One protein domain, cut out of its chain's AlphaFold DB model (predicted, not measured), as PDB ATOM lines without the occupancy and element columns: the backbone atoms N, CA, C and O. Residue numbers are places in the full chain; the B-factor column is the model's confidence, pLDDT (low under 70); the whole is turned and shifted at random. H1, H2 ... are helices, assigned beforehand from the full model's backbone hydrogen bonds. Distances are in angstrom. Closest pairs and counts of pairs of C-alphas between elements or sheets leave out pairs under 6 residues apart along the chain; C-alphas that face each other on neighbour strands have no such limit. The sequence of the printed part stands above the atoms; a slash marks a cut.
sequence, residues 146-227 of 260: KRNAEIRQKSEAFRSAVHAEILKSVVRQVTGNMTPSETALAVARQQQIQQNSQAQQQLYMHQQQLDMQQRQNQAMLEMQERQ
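Overview. This is residues 146 to 227 of the 260 residues of an uncharacterized protein of Bibersteinia trehalosi (UniProt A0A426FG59). Two long helices lie loosely side by side, slightly crossed, with the longer H2 folding back along H1 after a tight turn. Residues 208 to 227 of H2 stick out as a bare arm, which makes much of the length. The printed part has 82 residues with two named helices, H1 then H2, and no named strand; the class is all helix. It is extended, with a radius of gyration of the C-alphas of 20.2 A and spans of 71 by 18 by 18 A.

Arrangement. H1, residues 146 to 174, and H2, residues 180 to 227, are close but not clearly touching, with 2 pairs of C-alphas within 8 A. Their closest C-alphas, those of Val 162 and Ile 193, are 7.7 A apart. They run opposite ways at a shallow tilt of 26 degrees. In both, every O i to N i+4 pair is within hydrogen-bond range.

Along the chain. H1 begins at C-alpha 146 (127.186, -72.809, 360.885) and is 42.6 A long from first to last C-alpha. H2 is 70.4 A long and ends at C-alpha 227 (139.340, -100.008, 362.957).

Size, cuts and confidence. The C-alphas farthest apart, of Thr 179 and Gln 227, are 70.9 A apart. The printed part has no cut. Confidence is under 70 at residues 172 to 183, 186, 225 and 227.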
ATOM      1  N   LYS A 146     127.840 -74.123 361.006       90.25
ATOM      2  CA  LYS A 146     127.186 -72.809 360.885       90.25
ATOM      3  C   LYS A 146     127.658 -71.850 361.978       90.25
ATOM      4  O   LYS A 146     128.098 -70.750 361.663       90.25
ATOM      5  N   ARG A 147     127.672 -72.300 363.236       83.62
ATOM      6  CA  ARG A 147     128.161 -71.501 364.371       83.62
ATOM      7  C   ARG A 147     129.617 -71.066 364.176       83.62
ATOM      8  O   ARG A 147     129.945 -69.903 364.390       83.62
ATOM      9  N   ASN A 148     130.484 -71.968 363.726       80.81
ATOM     10  CA  ASN A 148     131.893 -71.661 363.489       80.81
ATOM     11  C   ASN A 148     132.081 -70.686 362.318       80.81
ATOM     12  O   ASN A 148     132.937 -69.804 362.395       80.81
ATOM     13  N   ALA A 149     131.268 -70.797 361.264       83.88
ATOM     14  CA  ALA A 149     131.264 -69.838 360.163       83.88
ATOM     15  C   ALA A 149     130.824 -68.438 360.626       83.88
ATOM     16  O   ALA A 149     131.483 -67.454 360.295       83.88
ATOM     17  N   GLU A 150     129.780 -68.342 361.453       84.56
ATOM     18  CA  GLU A 150     129.325 -67.069 362.031       84.56
ATOM     19  C   GLU A 150     130.394 -66.418 362.920       84.56
ATOM     20  O   GLU A 150     130.620 -65.210 362.835       84.56
ATOM     21  N   ILE A 151     131.081 -67.206 363.756       82.44
ATOM     22  CA  ILE A 151     132.189 -66.717 364.594       82.44
ATOM     23  C   ILE A 151     133.328 -66.177 363.717       82.44
ATOM     24  O   ILE A 151     133.838 -65.083 363.972       82.44
ATOM     25  N   ARG A 152     133.695 -66.898 362.649       81.56
ATOM     26  CA  ARG A 152     134.724 -66.449 361.699       81.56
ATOM     27  C   ARG A 152     134.321 -65.146 361.014       81.56
ATOM     28  O   ARG A 152     135.079 -64.185 361.083       81.56
ATOM     29  N   GLN A 153     133.099 -65.053 360.496       88.38
ATOM     30  CA  GLN A 153     132.606 -63.837 359.847       88.38
ATOM     31  C   GLN A 153     132.602 -62.629 360.798       88.38
ATOM     32  O   GLN A 153     133.049 -61.544 360.430       88.38
ATOM     33  N   LYS A 154     132.142 -62.808 362.044       82.25
ATOM     34  CA  LYS A 154     132.150 -61.735 363.053       82.25
ATOM     35  C   LYS A 154     133.568 -61.304 363.425       82.25
ATOM     36  O   LYS A 154     133.813 -60.108 363.579       82.25
ATOM     37  N   SER A 155     134.502 -62.246 363.550       80.94
ATOM     38  CA  SER A 155     135.897 -61.918 363.867       80.94
ATOM     39  C   SER A 155     136.598 -61.188 362.716       80.94
ATOM     40  O   SER A 155     137.300 -60.208 362.965       80.94
ATOM     41  N   GLU A 156     136.353 -61.577 361.463       82.94
ATOM     42  CA  GLU A 156     136.856 -60.882 360.270       82.94
ATOM     43  C   GLU A 156     136.271 -59.472 360.132       82.94
ATOM     44  O   GLU A 156     137.023 -58.512 359.943       82.94
ATOM     45  N   ALA A 157     134.954 -59.320 360.310       81.25
ATOM     46  CA  ALA A 157     134.296 -58.014 360.298       81.25
ATOM     47  C   ALA A 157     134.863 -57.086 361.384       81.25
ATOM     48  O   ALA A 157     135.152 -55.919 361.119       81.25
ATOM     49  N   PHE A 158     135.100 -57.613 362.590       80.44
ATOM     50  CA  PHE A 158     135.718 -56.851 363.672       80.44
ATOM     51  C   PHE A 158     137.166 -56.443 363.340       80.44
ATOM     52  O   PHE A 158     137.527 -55.283 363.530       80.44
ATOM     53  N   ARG A 159     137.987 -57.344 362.775       79.38
ATOM     54  CA  ARG A 159     139.354 -57.013 362.310       79.38
ATOM     55  C   ARG A 159     139.345 -55.911 361.250       79.38
ATOM     56  O   ARG A 159     140.149 -54.986 361.338       79.38
ATOM     57  N   SER A 160     138.431 -55.990 360.284       81.88
ATOM     58  CA  SER A 160     138.275 -54.976 359.236       81.88
ATOM     59  C   SER A 160     137.876 -53.612 359.814       81.88
ATOM     60  O   SER A 160     138.501 -52.602 359.491       81.88
ATOM     61  N   ALA A 161     136.911 -53.584 360.739       79.81
ATOM     62  CA  ALA A 161     136.465 -52.354 361.392       79.81
ATOM     63  C   ALA A 161     137.584 -51.683 362.208       79.81
ATOM     64  O   ALA A 161     137.790 -50.474 362.092       79.81
ATOM     65  N   VAL A 162     138.350 -52.462 362.983       80.00
ATOM     66  CA  VAL A 162     139.511 -51.951 363.730       80.00
ATOM     67  C   VAL A 162     140.562 -51.383 362.774       80.00
ATOM     68  O   VAL A 162     141.068 -50.287 363.006       80.00
ATOM     69  N   HIS A 163     140.860 -52.080 361.673       79.62
ATOM     70  CA  HIS A 163     141.841 -51.600 360.703       79.62
ATOM     71  C   HIS A 163     141.415 -50.276 360.049       79.62
ATOM     72  O   HIS A 163     142.234 -49.357 359.942       79.62
ATOM     73  N   ALA A 164     140.141 -50.154 359.664       77.62
ATOM     74  CA  ALA A 164     139.591 -48.928 359.095       77.62
ATOM     75  C   ALA A 164     139.669 -47.748 360.079       77.62
ATOM     76  O   ALA A 164     139.981 -46.625 359.676       77.62
ATOM     77  N   GLU A 165     139.430 -47.989 361.370       74.56
ATOM     78  CA  GLU A 165     139.508 -46.940 362.389       74.56
ATOM     79  C   GLU A 165     140.958 -46.503 362.666       74.56
ATOM     80  O   GLU A 165     141.216 -45.303 362.784       74.56
ATOM     81  N   ILE A 166     141.918 -47.438 362.671       75.69
ATOM     82  CA  ILE A 166     143.354 -47.121 362.787       75.69
ATOM     83  C   ILE A 166     143.803 -46.214 361.632       75.69
ATOM     84  O   ILE A 166     144.467 -45.201 361.865       75.69
ATOM     85  N   LEU A 167     143.404 -46.523 360.393       75.44
ATOM     86  CA  LEU A 167     143.738 -45.694 359.229       75.44
ATOM     87  C   LEU A 167     143.187 -44.268 359.377       75.44
ATOM     88  O   LEU A 167     143.914 -43.304 359.142       75.44
ATOM     89  N   LYS A 168     141.942 -44.115 359.846       76.69
ATOM     90  CA  LYS A 168     141.354 -42.790 360.110       76.69
ATOM     91  C   LYS A 168     142.120 -42.006 361.177       76.69
ATOM     92  O   LYS A 168     142.276 -40.796 361.022       76.69
ATOM     93  N   SER A 169     142.579 -42.654 362.254       73.12
ATOM     94  CA  SER A 169     143.366 -41.963 363.287       73.12
ATOM     95  C   SER A 169     144.742 -41.528 362.784       73.12
ATOM     96  O   SER A 169     145.161 -40.413 363.082       73.12
ATOM     97  N   VAL A 170     145.401 -42.361 361.971       74.19
ATOM     98  CA  VAL A 170     146.703 -42.034 361.369       74.19
ATOM     99  C   VAL A 170     146.570 -40.841 360.422       74.19
ATOM    100  O   VAL A 170     147.352 -39.900 360.514       74.19
ATOM    101  N   VAL A 171     145.535 -40.816 359.572       71.50
ATOM    102  CA  VAL A 171     145.280 -39.681 358.667       71.50
ATOM    103  C   VAL A 171     145.092 -38.374 359.444       71.50
ATOM    104  O   VAL A 171     145.700 -37.371 359.082       71.50
ATOM    105  N   ARG A 172     144.325 -38.378 360.548       64.88
ATOM    106  CA  ARG A 172     144.121 -37.165 361.365       64.88
ATOM    107  C   ARG A 172     145.410 -36.631 361.985       64.88
ATOM    108  O   ARG A 172     145.603 -35.417 361.988       64.88
ATOM    109  N   GLN A 173     146.290 -37.513 362.467       61.50
ATOM    110  CA  GLN A 173     147.595 -37.115 363.005       61.50
ATOM    111  C   GLN A 173     148.481 -36.450 361.944       61.50
ATOM    112  O   GLN A 173     149.154 -35.469 362.244       61.50
ATOM    113  N   VAL A 174     148.449 -36.942 360.703       62.25
ATOM    114  CA  VAL A 174     149.254 -36.390 359.600       62.25
ATOM    115  C   VAL A 174     148.707 -35.040 359.106       62.25
ATOM    116  O   VAL A 174     149.480 -34.197 358.664       62.25
ATOM    117  N   THR A 175     147.398 -34.784 359.227       64.31
ATOM    118  CA  THR A 175     146.762 -33.526 358.771       64.31
ATOM    119  C   THR A 175     146.864 -32.332 359.739       64.31
ATOM    120  O   THR A 175     146.371 -31.257 359.414       64.31
ATOM    121  N   GLY A 176     147.505 -32.475 360.904       53.94
ATOM    122  CA  GLY A 176     148.002 -31.332 361.691       53.94
ATOM    123  C   GLY A 176     147.001 -30.503 362.515       53.94
ATOM    124  O   GLY A 176     147.417 -29.514 363.106       53.94
ATOM    125  N   ASN A 177     145.728 -30.894 362.635       57.72
ATOM    126  CA  ASN A 177     144.728 -30.180 363.449       57.72
ATOM    127  C   ASN A 177     144.287 -31.020 364.662       57.72
ATOM    128  O   ASN A 177     143.216 -31.619 364.630       57.72
ATOM    129  N   MET A 178     145.106 -31.096 365.719       54.50
ATOM    130  CA  MET A 178     144.687 -31.693 366.998       54.50
ATOM    131  C   MET A 178     144.812 -30.687 368.141       54.50
ATOM    132  O   MET A 178     145.900 -30.248 368.500       54.50
ATOM    133  N   THR A 179     143.677 -30.353 368.737       63.34
ATOM    134  CA  THR A 179     143.545 -29.620 369.997       63.34
ATOM    135  C   THR A 179     143.964 -30.491 371.199       63.34
ATOM    136  O   THR A 179     143.959 -31.723 371.106       63.34
ATOM    137  N   PRO A 180     144.281 -29.901 372.368       66.25
ATOM    138  CA  PRO A 180     144.659 -30.647 373.578       66.25
ATOM    139  C   PRO A 180     143.612 -31.674 374.053       66.25
ATOM    140  O   PRO A 180     143.963 -32.754 374.532       66.25
ATOM    141  N   SER A 181     142.313 -31.384 373.882       66.69
ATOM    142  CA  SER A 181     141.245 -32.354 374.180       66.69
ATOM    143  C   SER A 181     141.227 -33.517 373.187       66.69
ATOM    144  O   SER A 181     140.918 -34.647 373.559       66.69
ATOM    145  N   GLU A 182     141.598 -33.267 371.929       61.41
ATOM    146  CA  GLU A 182     141.738 -34.316 370.918       61.41
ATOM    147  C   GLU A 182     142.965 -35.193 371.178       61.41
ATOM    148  O   GLU A 182     142.921 -36.385 370.882       61.41
ATOM    149  N   THR A 183     144.019 -34.659 371.803       67.56
ATOM    150  CA  THR A 183     145.185 -35.450 372.226       67.56
ATOM    151  C   THR A 183     144.817 -36.431 373.340       67.56
ATOM    152  O   THR A 183     145.128 -37.617 373.243       67.56
ATOM    153  N   ALA A 184     144.081 -35.976 374.359       71.00
ATOM    154  CA  ALA A 184     143.595 -36.846 375.433       71.00
ATOM    155  C   ALA A 184     142.634 -37.931 374.907       71.00
ATOM    156  O   ALA A 184     142.753 -39.105 375.267       71.00
ATOM    157  N   LEU A 185     141.728 -37.565 373.991       74.81
ATOM    158  CA  LEU A 185     140.815 -38.511 373.345       74.81
ATOM    159  C   LEU A 185     141.557 -39.523 372.455       74.81
ATOM    160  O   LEU A 185     141.167 -40.691 372.389       74.81
ATOM    161  N   ALA A 186     142.634 -39.103 371.787       67.81
ATOM    162  CA  ALA A 186     143.470 -39.984 370.979       67.81
ATOM    163  C   ALA A 186     144.227 -41.004 371.835       67.81
ATOM    164  O   ALA A 186     144.236 -42.182 371.482       67.81
ATOM    165  N   VAL A 187     144.776 -40.596 372.984       77.75
ATOM    166  CA  VAL A 187     145.439 -41.509 373.933       77.75
ATOM    167  C   VAL A 187     144.439 -42.507 374.528       77.75
ATOM    168  O   VAL A 187     144.719 -43.707 374.556       77.75
ATOM    169  N   ALA A 188     143.244 -42.053 374.927       73.69
ATOM    170  CA  ALA A 188     142.184 -42.936 375.421       73.69
ATOM    171  C   ALA A 188     141.743 -43.958 374.355       73.69
ATOM    172  O   ALA A 188     141.613 -45.151 374.639       73.69
ATOM    173  N   ARG A 189     141.592 -43.522 373.097       73.81
ATOM    174  CA  ARG A 189     141.321 -44.428 371.968       73.81
ATOM    175  C   ARG A 189     142.460 -45.401 371.719       73.81
ATOM    176  O   ARG A 189     142.197 -46.560 371.420       73.81
ATOM    177  N   GLN A 190     143.706 -44.958 371.835       77.19
ATOM    178  CA  GLN A 190     144.867 -45.813 371.622       77.19
ATOM    179  C   GLN A 190     144.931 -46.923 372.677       77.19
ATOM    180  O   GLN A 190     145.130 -48.082 372.317       77.19
ATOM    181  N   GLN A 191     144.646 -46.607 373.945       78.62
ATOM    182  CA  GLN A 191     144.494 -47.616 374.999       78.62
ATOM    183  C   GLN A 191     143.344 -48.586 374.708       78.62
ATOM    184  O   GLN A 191     143.510 -49.796 374.863       78.62
ATOM    185  N   GLN A 192     142.201 -48.089 374.230       78.31
ATOM    186  CA  GLN A 192     141.059 -48.939 373.888       78.31
ATOM    187  C   GLN A 192     141.358 -49.869 372.699       78.31
ATOM    188  O   GLN A 192     141.000 -51.046 372.730       78.31
ATOM    189  N   ILE A 193     142.061 -49.380 371.672       77.12
ATOM    190  CA  ILE A 193     142.544 -50.197 370.548       77.12
ATOM    191  C   ILE A 193     143.510 -51.269 371.058       77.12
ATOM    192  O   ILE A 193     143.420 -52.422 370.639       77.12
ATOM    193  N   GLN A 194     144.395 -50.921 371.994       78.69
ATOM    194  CA  GLN A 194     145.362 -51.855 372.557       78.69
ATOM    195  C   GLN A 194     144.672 -52.967 373.362       78.69
ATOM    196  O   GLN A 194     144.947 -54.145 373.123       78.69
ATOM    197  N   GLN A 195     143.704 -52.627 374.219       76.88
ATOM    198  CA  GLN A 195     142.889 -53.608 374.947       76.88
ATOM    199  C   GLN A 195     142.083 -54.505 374.001       76.88
ATOM    200  O   GLN A 195     142.110 -55.730 374.135       76.88
ATOM    201  N   ASN A 196     141.426 -53.920 372.995       79.06
ATOM    202  CA  ASN A 196     140.691 -54.695 371.996       79.06
ATOM    203  C   ASN A 196     141.613 -55.628 371.205       79.06
ATOM    204  O   ASN A 196     141.227 -56.761 370.937       79.06
ATOM    205  N   SER A 197     142.830 -55.193 370.867       74.50
ATOM    206  CA  SER A 197     143.801 -56.031 370.153       74.50
ATOM    207  C   SER A 197     144.244 -57.240 370.984       74.50
ATOM    208  O   SER A 197     144.331 -58.350 370.457       74.50
ATOM    209  N   GLN A 198     144.441 -57.058 372.295       79.19
ATOM    210  CA  GLN A 198     144.778 -58.140 373.221       79.19
ATOM    211  C   GLN A 198     143.617 -59.127 373.369       79.19
ATOM    212  O   GLN A 198     143.825 -60.336 373.266       79.19
ATOM    213  N   ALA A 199     142.388 -58.628 373.527       77.62
ATOM    214  CA  ALA A 199     141.196 -59.474 373.565       77.62
ATOM    215  C   ALA A 199     141.038 -60.284 372.264       77.62
ATOM    216  O   ALA A 199     140.724 -61.474 372.292       77.62
ATOM    217  N   GLN A 200     141.329 -59.672 371.115       75.69
ATOM    218  CA  GLN A 200     141.292 -60.343 369.816       75.69
ATOM    219  C   GLN A 200     142.364 -61.435 369.694       75.69
ATOM    220  O   GLN A 200     142.077 -62.515 369.176       75.69
ATOM    221  N   GLN A 201     143.579 -61.187 370.191       77.00
ATOM    222  CA  GLN A 201     144.640 -62.198 370.240       77.00
ATOM    223  C   GLN A 201     144.256 -63.379 371.136       77.00
ATOM    224  O   GLN A 201     144.478 -64.527 370.755       77.00
ATOM    225  N   GLN A 202     143.630 -63.121 372.287       77.94
ATOM    226  CA  GLN A 202     143.139 -64.179 373.172       77.94
ATOM    227  C   GLN A 202     142.045 -65.018 372.504       77.94
ATOM    228  O   GLN A 202     142.111 -66.246 372.542       77.94
ATOM    229  N   LEU A 203     141.086 -64.379 371.826       77.19
ATOM    230  CA  LEU A 203     140.052 -65.082 371.059       77.19
ATOM    231  C   LEU A 203     140.654 -65.928 369.933       77.19
ATOM    232  O   LEU A 203     140.233 -67.064 369.734       77.19
ATOM    233  N   TYR A 204     141.666 -65.413 369.234       77.94
ATOM    234  CA  TYR A 204     142.363 -66.158 368.188       77.94
ATOM    235  C   TYR A 204     143.101 -67.385 368.741       77.94
ATOM    236  O   TYR A 204     142.980 -68.480 368.190       77.94
ATOM    237  N   MET A 205     143.820 -67.229 369.855       78.62
ATOM    238  CA  MET A 205     144.496 -68.337 370.536       78.62
ATOM    239  C   MET A 205     143.501 -69.391 371.024       78.62
ATOM    240  O   MET A 205     143.718 -70.588 370.836       78.62
ATOM    241  N   HIS A 206     142.380 -68.956 371.599       81.38
ATOM    242  CA  HIS A 206     141.321 -69.856 372.037       81.38
ATOM    243  C   HIS A 206     140.680 -70.603 370.857       81.38
ATOM    244  O   HIS A 206     140.474 -71.814 370.920       81.38
ATOM    245  N   GLN A 207     140.442 -69.914 369.738       77.81
ATOM    246  CA  GLN A 207     139.940 -70.539 368.518       77.81
ATOM    247  C   GLN A 207     140.925 -71.578 367.963       77.81
ATOM    248  O   GLN A 207     140.503 -72.664 367.575       77.81
ATOM    249  N   GLN A 208     142.236 -71.306 367.982       78.81
ATOM    250  CA  GLN A 208     143.235 -72.307 367.597       78.81
ATOM    251  C   GLN A 208     143.225 -73.541 368.507       78.81
ATOM    252  O   GLN A 208     143.403 -74.657 368.015       78.81
ATOM    253  N   GLN A 209     143.020 -73.362 369.816       78.19
ATOM    254  CA  GLN A 209     142.891 -74.483 370.751       78.19
ATOM    255  C   GLN A 209     141.657 -75.330 370.442       78.19
ATOM    256  O   GLN A 209     141.766 -76.554 370.393       78.19
ATOM    257  N   LEU A 210     140.513 -74.698 370.169       73.12
ATOM    258  CA  LEU A 210     139.292 -75.400 369.767       73.12
ATOM    259  C   LEU A 210     139.485 -76.159 368.450       73.12
ATOM    260  O   LEU A 210     139.150 -77.337 368.381       73.12
ATOM    261  N   ASP A 211     140.098 -75.538 367.439       73.88
ATOM    262  CA  ASP A 211     140.406 -76.200 366.164       73.88
ATOM    263  C   ASP A 211     141.371 -77.385 366.371       73.88
ATOM    264  O   ASP A 211     141.230 -78.437 365.743       73.88
ATOM    265  N   MET A 212     142.355 -77.259 367.270       81.94
ATOM    266  CA  MET A 212     143.253 -78.362 367.627       81.94
ATOM    267  C   MET A 212     142.503 -79.501 368.323       81.94
ATOM    268  O   MET A 212     142.689 -80.661 367.956       81.94
ATOM    269  N   GLN A 213     141.639 -79.179 369.281       78.44
ATOM    270  CA  GLN A 213     140.831 -80.159 369.998       78.44
ATOM    271  C   GLN A 213     139.851 -80.866 369.055       78.44
ATOM    272  O   GLN A 213     139.718 -82.089 369.097       78.44
ATOM    273  N   GLN A 214     139.225 -80.129 368.137       76.06
ATOM    274  CA  GLN A 214     138.389 -80.700 367.084       76.06
ATOM    275  C   GLN A 214     139.192 -81.633 366.175       76.06
ATOM    276  O   GLN A 214     138.731 -82.740 365.906       76.06
ATOM    277  N   ARG A 215     140.407 -81.251 365.757       78.69
ATOM    278  CA  ARG A 215     141.286 -82.139 364.975       78.69
ATOM    279  C   ARG A 215     141.650 -83.411 365.733       78.69
ATOM    280  O   ARG A 215     141.651 -84.478 365.131       78.69
ATOM    281  N   GLN A 216     141.922 -83.328 367.034       76.00
ATOM    282  CA  GLN A 216     142.189 -84.511 367.860       76.00
ATOM    283  C   GLN A 216     140.957 -85.419 367.966       76.00
ATOM    284  O   GLN A 216     141.062 -86.627 367.752       76.00
ATOM    285  N   ASN A 217     139.783 -84.841 368.224       73.44
ATOM    286  CA  ASN A 217     138.523 -85.582 368.265       73.44
ATOM    287  C   ASN A 217     138.218 -86.238 366.913       73.44
ATOM    288  O   ASN A 217     137.804 -87.396 366.861       73.44
ATOM    289  N   GLN A 218     138.465 -85.528 365.812       73.00
ATOM    290  CA  GLN A 218     138.279 -86.048 364.466       73.00
ATOM    291  C   GLN A 218     139.274 -87.172 364.151       73.00
ATOM    292  O   GLN A 218     138.859 -88.212 363.656       73.00
ATOM    293  N   ALA A 219     140.549 -87.031 364.521       74.06
ATOM    294  CA  ALA A 219     141.547 -88.087 364.358       74.06
ATOM    295  C   ALA A 219     141.199 -89.352 365.165       74.06
ATOM    296  O   ALA A 219     141.431 -90.469 364.698       74.06
ATOM    297  N   MET A 220     140.609 -89.196 366.356       75.94
ATOM    298  CA  MET A 220     140.101 -90.317 367.154       75.94
ATOM    299  C   MET A 220     138.918 -91.010 366.461       75.94
ATOM    300  O   MET A 220     138.903 -92.236 366.359       75.94
ATOM    301  N   LEU A 221     137.953 -90.238 365.954       72.25
ATOM    302  CA  LEU A 221     136.825 -90.759 365.177       72.25
ATOM    303  C   LEU A 221     137.302 -91.494 363.918       72.25
ATOM    304  O   LEU A 221     136.867 -92.611 363.671       72.25
ATOM    305  N   GLU A 222     138.245 -90.923 363.171       70.06
ATOM    306  CA  GLU A 222     138.839 -91.548 361.984       70.06
ATOM    307  C   GLU A 222     139.614 -92.824 362.333       70.06
ATOM    308  O   GLU A 222     139.587 -93.794 361.580       70.06
ATOM    309  N   MET A 223     140.288 -92.871 363.485       77.19
ATOM    310  CA  MET A 223     140.921 -94.095 363.976       77.19
ATOM    311  C   MET A 223     139.877 -95.176 364.284       77.19
ATOM    312  O   MET A 223     140.067 -96.329 363.896       77.19
ATOM    313  N   GLN A 224     138.777 -94.818 364.949       70.44
ATOM    314  CA  GLN A 224     137.680 -95.750 365.208       70.44
ATOM    315  C   GLN A 224     137.020 -96.219 363.909       70.44
ATOM    316  O   GLN A 224     136.740 -97.411 363.777       70.44
ATOM    317  N   GLU A 225     136.819 -95.318 362.945       69.12
ATOM    318  CA  GLU A 225     136.304 -95.660 361.621       69.12
ATOM    319  C   GLU A 225     137.265 -96.572 360.864       69.12
ATOM    320  O   GLU A 225     136.798 -97.554 360.302       69.12
ATOM    321  N   ARG A 226     138.583 -96.338 360.903       73.94
ATOM    322  CA  ARG A 226     139.576 -97.252 360.310       73.94
ATOM    323  C   ARG A 226     139.522 -98.631 360.948       73.94
ATOM    324  O   ARG A 226     139.433 -99.620 360.236       73.94
ATOM    325  N   GLN A 227     139.487 -98.717 362.276       68.94
ATOM    326  CA  GLN A 227     139.340-100.008 362.957       68.94
ATOM    327  C   GLN A 227     138.009-100.687 362.620       68.94
ATOM    328  O   GLN A 227     137.934-101.910 362.560       68.94
TER     329      GLN A 227